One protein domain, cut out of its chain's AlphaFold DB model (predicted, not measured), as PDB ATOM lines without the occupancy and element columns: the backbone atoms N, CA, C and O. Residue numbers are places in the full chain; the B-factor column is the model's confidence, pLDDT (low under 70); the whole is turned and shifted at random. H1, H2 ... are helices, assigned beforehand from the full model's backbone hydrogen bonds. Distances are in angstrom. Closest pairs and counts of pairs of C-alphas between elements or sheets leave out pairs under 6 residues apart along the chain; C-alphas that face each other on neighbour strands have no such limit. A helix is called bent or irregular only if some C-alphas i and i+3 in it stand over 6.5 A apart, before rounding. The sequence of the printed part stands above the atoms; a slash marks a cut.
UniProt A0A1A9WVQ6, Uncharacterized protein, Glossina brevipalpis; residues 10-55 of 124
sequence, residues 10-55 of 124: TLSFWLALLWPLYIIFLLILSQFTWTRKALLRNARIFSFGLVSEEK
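Overview. This is residues 10 to 55 of the 124 residues of an uncharacterized protein of Glossina brevipalpis (UniProt A0A1A9WVQ6). Picture a hook: one long helix, H1, is the shaft, and past its residue 31 the backbone turns a sharp corner into the shorter H2, with H1 and H2 making an open V. The tiny H3 follows beyond H2, and residues 47 to 55, with no named element, fold back past H3; residues 10 to 25 of H1 stick out free and make much of the length. The printed part has 46 residues with three named helices, in the order H1, H2, H3, and no named strand; the class is all helix. The whole is loose, with a radius of gyration of the C-alphas of 12.3 A, and flat, spanning 36 by 22 by 11 A.

Arrangement. Begin with the longest helix, H1, residues 10 to 31, and look at its residues 29 to 30, which alone touch H2, residues 33 to 41. These two touch only at the corner by their link, and the closest C-alphas are those of Ser 30 and Arg 36, 4.7 A apart. Their lines stand at a steep tilt of 58 degrees, and they run opposite ways. Go on to H3, residues 43 to 46, which is close to H2 but not clearly touching; the closest C-alphas are those of Leu 39 and Phe 46, 6.6 A apart. H1 and H3 are only just apart, with their closest C-alphas at 8.5 A. On the backbone, each O i to N i+4 pair in H2 is within hydrogen-bond range, as are 15 of 18 in H1; H3 is too short for such a pair, but its one O i to N i+3 pair is within range.

Along the chain. Find C-alpha 10 at (181.069, 107.709, 139.954); from there H1 runs 32.7 A to C-alpha 31 at (174.070, 139.672, 138.812). It is neither bent nor irregular, but only just: C-alphas 17 and 20 are 6.4 A apart. H2 runs from Thr 33 to Arg 41, 12.5 A from first to last C-alpha. H3 runs from Ala 43 to Phe 46, where you find C-alpha 46 at (186.557, 131.062, 136.338).

Size, cuts and confidence. The two C-alphas farthest apart are those of Thr 10 and Lys 55, at 38.0 A. Without residues 10 to 25, which stand free, the body has 30 residues and spans 22 by 15 by 11 A. The printed part has no cut, and the links H1 to H2 and H2 to H3 are tight. The mean pLDDT of the printed part is 79.0; look for values under 70 at residues 10 to 11 and 49 to 55.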
ATOM      1  N   THR A  10     181.321 106.762 138.854       68.38
ATOM      2  CA  THR A  10     181.069 107.709 139.954       68.38
ATOM      3  C   THR A  10     181.503 109.125 139.572       68.38
ATOM      4  O   THR A  10     180.761 110.073 139.822       68.38
ATOM      5  N   LEU A  11     182.626 109.274 138.858       67.38
ATOM      6  CA  LEU A  11     183.063 110.543 138.251       67.38
ATOM      7  C   LEU A  11     181.979 111.172 137.371       67.38
ATOM      8  O   LEU A  11     181.699 112.362 137.486       67.38
ATOM      9  N   SER A  12     181.363 110.364 136.508       76.19
ATOM     10  CA  SER A  12     180.349 110.827 135.556       76.19
ATOM     11  C   SER A  12     179.103 111.363 136.265       76.19
ATOM     12  O   SER A  12     178.566 112.399 135.877       76.19
ATOM     13  N   PHE A  13     178.682 110.707 137.349       81.94
ATOM     14  CA  PHE A  13     177.556 111.152 138.167       81.94
ATOM     15  C   PHE A  13     177.862 112.456 138.921       81.94
ATOM     16  O   PHE A  13     177.076 113.403 138.872       81.94
ATOM     17  N   TRP A  14     179.028 112.545 139.569       80.06
ATOM     18  CA  TRP A  14     179.435 113.751 140.295       80.06
ATOM     19  C   TRP A  14     179.637 114.951 139.369       80.06
ATOM     20  O   TRP A  14     179.215 116.055 139.706       80.06
ATOM     21  N   LEU A  15     180.218 114.753 138.183       83.12
ATOM     22  CA  LEU A  15     180.349 115.810 137.179       83.12
ATOM     23  C   LEU A  15     178.979 116.287 136.683       83.12
ATOM     24  O   LEU A  15     178.755 117.493 136.605       83.12
ATOM     25  N   ALA A  16     178.046 115.368 136.416       83.75
ATOM     26  CA  ALA A  16     176.692 115.716 135.988       83.75
ATOM     27  C   ALA A  16     175.913 116.517 137.046       83.75
ATOM     28  O   ALA A  16     175.089 117.354 136.684       83.75
ATOM     29  N   LEU A  17     176.188 116.297 138.336       87.38
ATOM     30  CA  LEU A  17     175.549 117.026 139.433       87.38
ATOM     31  C   LEU A  17     176.232 118.371 139.735       87.38
ATOM     32  O   LEU A  17     175.562 119.390 139.907       87.38
ATOM     33  N   LEU A  18     177.565 118.394 139.800       88.56
ATOM     34  CA  LEU A  18     178.328 119.575 140.218       88.56
ATOM     35  C   LEU A  18     178.443 120.631 139.114       88.56
ATOM     36  O   LEU A  18     178.466 121.825 139.413       88.56
ATOM     37  N   TRP A  19     178.474 120.224 137.843       85.12
ATOM     38  CA  TRP A  19     178.578 121.146 136.712       85.12
ATOM     39  C   TRP A  19     177.400 122.133 136.596       85.12
ATOM     40  O   TRP A  19     177.648 123.339 136.560       85.12
ATOM     41  N   PRO A  20     176.119 121.710 136.591       89.75
ATOM     42  CA  PRO A  20     175.001 122.651 136.533       89.75
ATOM     43  C   PRO A  20     174.919 123.544 137.777       89.75
ATOM     44  O   PRO A  20     174.617 124.729 137.651       89.75
ATOM     45  N   LEU A  21     175.248 123.020 138.964       91.06
ATOM     46  CA  LEU A  21     175.320 123.818 140.192       91.06
ATOM     47  C   LEU A  21     176.382 124.919 140.090       91.06
ATOM     48  O   LEU A  21     176.131 126.060 140.478       91.06
ATOM     49  N   TYR A  22     177.538 124.601 139.507       88.81
ATOM     50  CA  TYR A  22     178.592 125.572 139.236       88.81
ATOM     51  C   TYR A  22     178.140 126.663 138.253       88.81
ATOM     52  O   TYR A  22     178.373 127.848 138.496       88.81
ATOM     53  N   ILE A  23     177.426 126.297 137.184       86.94
ATOM     54  CA  ILE A  23     176.862 127.270 136.235       86.94
ATOM     55  C   ILE A  23     175.841 128.188 136.922       86.94
ATOM     56  O   ILE A  23     175.906 129.404 136.751       86.94
ATOM     57  N   ILE A  24     174.936 127.642 137.740       91.19
ATOM     58  CA  ILE A  24     173.955 128.436 138.499       91.19
ATOM     59  C   ILE A  24     174.662 129.397 139.461       91.19
ATOM     60  O   ILE A  24     174.299 130.571 139.545       91.19
ATOM     61  N   PHE A  25     175.708 128.934 140.142       89.19
ATOM     62  CA  PHE A  25     176.522 129.771 141.016       89.19
ATOM     63  C   PHE A  25     177.171 130.941 140.256       89.19
ATOM     64  O   PHE A  25     177.070 132.091 140.690       89.19
ATOM     65  N   LEU A  26     177.759 130.686 139.081       86.12
ATOM     66  CA  LEU A  26     178.310 131.742 138.224       86.12
ATOM     67  C   LEU A  26     177.235 132.724 137.733       86.12
ATOM     68  O   LEU A  26     177.491 133.930 137.679       86.12
ATOM     69  N   LEU A  27     176.028 132.244 137.417       86.62
ATOM     70  CA  LEU A  27     174.906 133.099 137.015       86.62
ATOM     71  C   LEU A  27     174.484 134.051 138.136       86.62
ATOM     72  O   LEU A  27     174.281 135.238 137.879       86.62
ATOM     73  N   ILE A  28     174.407 133.565 139.377       88.69
ATOM     74  CA  ILE A  28     174.096 134.396 140.549       88.69
ATOM     75  C   ILE A  28     175.196 135.443 140.757       88.69
ATOM     76  O   ILE A  28     174.905 136.631 140.908       88.69
ATOM     77  N   LEU A  29     176.468 135.037 140.686       85.12
ATOM     78  CA  LEU A  29     177.598 135.962 140.791       85.12
ATOM     79  C   LEU A  29     177.634 136.995 139.655       85.12
ATOM     80  O   LEU A  29     178.129 138.102 139.860       85.12
ATOM     81  N   SER A  30     177.099 136.694 138.473       84.19
ATOM     82  CA  SER A  30     177.033 137.656 137.366       84.19
ATOM     83  C   SER A  30     176.036 138.802 137.611       84.19
ATOM     84  O   SER A  30     176.139 139.846 136.953       84.19
ATOM     85  N   GLN A  31     175.077 138.642 138.529       89.31
ATOM     86  CA  GLN A  31     174.070 139.672 138.812       89.31
ATOM     87  C   GLN A  31     174.640 140.839 139.628       89.31
ATOM     88  O   GLN A  31     174.268 141.993 139.406       89.31
ATOM     89  N   PHE A  32     175.597 140.578 140.524       89.19
ATOM     90  CA  PHE A  32     176.212 141.634 141.324       89.19
ATOM     91  C   PHE A  32     177.337 142.332 140.549       89.19
ATOM     92  O   PHE A  32     178.187 141.718 139.905       89.19
ATOM     93  N   THR A  33     177.356 143.662 140.601       80.12
ATOM     94  CA  THR A  33     178.260 144.501 139.795       80.12
ATOM     95  C   THR A  33     179.738 144.303 140.137       80.12
ATOM     96  O   THR A  33     180.586 144.348 139.242       80.12
ATOM     97  N   TRP A  34     180.054 144.061 141.411       83.44
ATOM     98  CA  TRP A  34     181.426 143.851 141.876       83.44
ATOM     99  C   TRP A  34     181.974 142.475 141.480       83.44
ATOM    100  O   TRP A  34     183.052 142.386 140.887       83.44
ATOM    101  N   THR A  35     181.206 141.411 141.717       82.38
ATOM    102  CA  THR A  35     181.573 140.037 141.340       82.38
ATOM    103  C   THR A  35     181.593 139.859 139.829       82.38
ATOM    104  O   THR A  35     182.492 139.198 139.324       82.38
ATOM    105  N   ARG A  36     180.709 140.526 139.074       82.25
ATOM    106  CA  ARG A  36     180.776 140.561 137.604       82.25
ATOM    107  C   ARG A  36     182.092 141.156 137.102       82.25
ATOM    108  O   ARG A  36     182.704 140.597 136.198       82.25
ATOM    109  N   LYS A  37     182.564 142.265 137.687       82.88
ATOM    110  CA  LYS A  37     183.887 142.826 137.347       82.88
ATOM    111  C   LYS A  37     185.021 141.854 137.687       82.88
ATOM    112  O   LYS A  37     185.954 141.730 136.899       82.88
ATOM    113  N   ALA A  38     184.936 141.159 138.822       81.62
ATOM    114  CA  ALA A  38     185.932 140.166 139.223       81.62
ATOM    115  C   ALA A  38     185.937 138.918 138.315       81.62
ATOM    116  O   ALA A  38     187.013 138.422 137.982       81.62
ATOM    117  N   LEU A  39     184.756 138.464 137.880       82.38
ATOM    118  CA  LEU A  39     184.558 137.369 136.925       82.38
ATOM    119  C   LEU A  39     185.138 137.709 135.554       82.38
ATOM    120  O   LEU A  39     185.839 136.889 134.975       82.38
ATOM    121  N   LEU A  40     184.888 138.921 135.051       76.94
ATOM    122  CA  LEU A  40     185.396 139.356 133.747       76.94
ATOM    123  C   LEU A  40     186.922 139.534 133.746       76.94
ATOM    124  O   LEU A  40     187.565 139.084 132.807       76.94
ATOM    125  N   ARG A  41     187.495 140.107 134.817       80.25
ATOM    126  CA  ARG A  41     188.952 140.321 134.966       80.25
ATOM    127  C   ARG A  41     189.757 139.034 135.191       80.25
ATOM    128  O   ARG A  41     190.973 139.014 135.078       80.25
ATOM    129  N   ASN A  42     189.091 137.962 135.612       76.81
ATOM    130  CA  ASN A  42     189.718 136.662 135.834       76.81
ATOM    131  C   ASN A  42     188.974 135.571 135.060       76.81
ATOM    132  O   ASN A  42     188.896 134.427 135.517       76.81
ATOM    133  N   ALA A  43     188.427 135.911 133.886       71.94
ATOM    134  CA  ALA A  43     187.595 135.003 133.098       71.94
ATOM    135  C   ALA A  43     188.320 133.685 132.796       71.94
ATOM    136  O   ALA A  43     187.699 132.627 132.831       71.94
ATOM    137  N   ARG A  44     189.648 133.720 132.619       71.44
ATOM    138  CA  ARG A  44     190.484 132.526 132.427       71.44
ATOM    139  C   ARG A  44     190.453 131.573 133.629       71.44
ATOM    140  O   ARG A  44     190.445 130.365 133.432       71.44
ATOM    141  N   ILE A  45     190.412 132.087 134.858       75.50
ATOM    142  CA  ILE A  45     190.388 131.267 136.080       75.50
ATOM    143  C   ILE A  45     188.991 130.669 136.277       75.50
ATOM    144  O   ILE A  45     188.855 129.470 136.498       75.50
ATOM    145  N   PHE A  46     187.946 131.487 136.129       74.31
ATOM    146  CA  PHE A  46     186.557 131.062 136.338       74.31
ATOM    147  C   PHE A  46     185.982 130.203 135.208       74.31
ATOM    148  O   PHE A  46     184.996 129.509 135.400       74.31
ATOM    149  N   SER A  47     186.580 130.225 134.023       72.19
ATOM    150  CA  SER A  47     186.175 129.359 132.913       72.19
ATOM    151  C   SER A  47     187.077 128.137 132.748       72.19
ATOM    152  O   SER A  47     186.969 127.452 131.735       72.19
ATOM    153  N   PHE A  48     187.998 127.876 133.689       72.81
ATOM    154  CA  PHE A  48     189.031 126.839 133.549       72.81
ATOM    155  C   PHE A  48     189.815 126.942 132.222       72.81
ATOM    156  O   PHE A  48     190.211 125.940 131.633       72.81
ATOM    157  N   GLY A  49     190.025 128.164 131.729       68.81
ATOM    158  CA  GLY A  49     190.730 128.445 130.478       68.81
ATOM    159  C   GLY A  49     189.881 128.377 129.205       68.81
ATOM    160  O   GLY A  49     190.424 128.621 128.131       68.81
ATOM    161  N   LEU A  50     188.574 128.101 129.297       62.41
ATOM    162  CA  LEU A  50     187.672 128.054 128.134       62.41
ATOM    163  C   LEU A  50     187.380 129.440 127.544       62.41
ATOM    164  O   LEU A  50     187.083 129.565 126.359       62.41
ATOM    165  N   VAL A  51     187.462 130.482 128.369       65.25
ATOM    166  CA  VAL A  51     187.222 131.871 127.981       65.25
ATOM    167  C   VAL A  51     188.468 132.682 128.309       65.25
ATOM    168  O   VAL A  51     188.867 132.803 129.468       65.25
ATOM    169  N   SER A  52     189.093 133.246 127.277       61.88
ATOM    170  CA  SER A  52     190.182 134.207 127.441       61.88
ATOM    171  C   SER A  52     189.613 135.621 127.519       61.88
ATOM    172  O   SER A  52     188.724 135.979 126.751       61.88
ATOM    173  N   GLU A  53     190.143 136.431 128.434       60.31
ATOM    174  CA  GLU A  53     189.879 137.877 128.471       60.31
ATOM    175  C   GLU A  53     190.598 138.607 127.321       60.31
ATOM    176  O   GLU A  53     190.259 139.740 126.971       60.31
ATOM    177  N   GLU A  54     191.583 137.951 126.699       62.75
ATOM    178  CA  GLU A  54     192.298 138.500 125.556       62.75
ATOM    179  C   GLU A  54     191.343 138.674 124.380       62.75
ATOM    180  O   GLU A  54     190.846 137.719 123.779       62.75
ATOM    181  N   LYS A  55     191.106 139.938 124.025       59.25
ATOM    182  CA  LYS A  55     190.463 140.276 122.762       59.25
ATOM    183  C   LYS A  55     191.318 139.694 121.634       59.25
ATOM    184  O   LYS A  55     192.540 139.858 121.677       59.25
TER     185      LYS A  55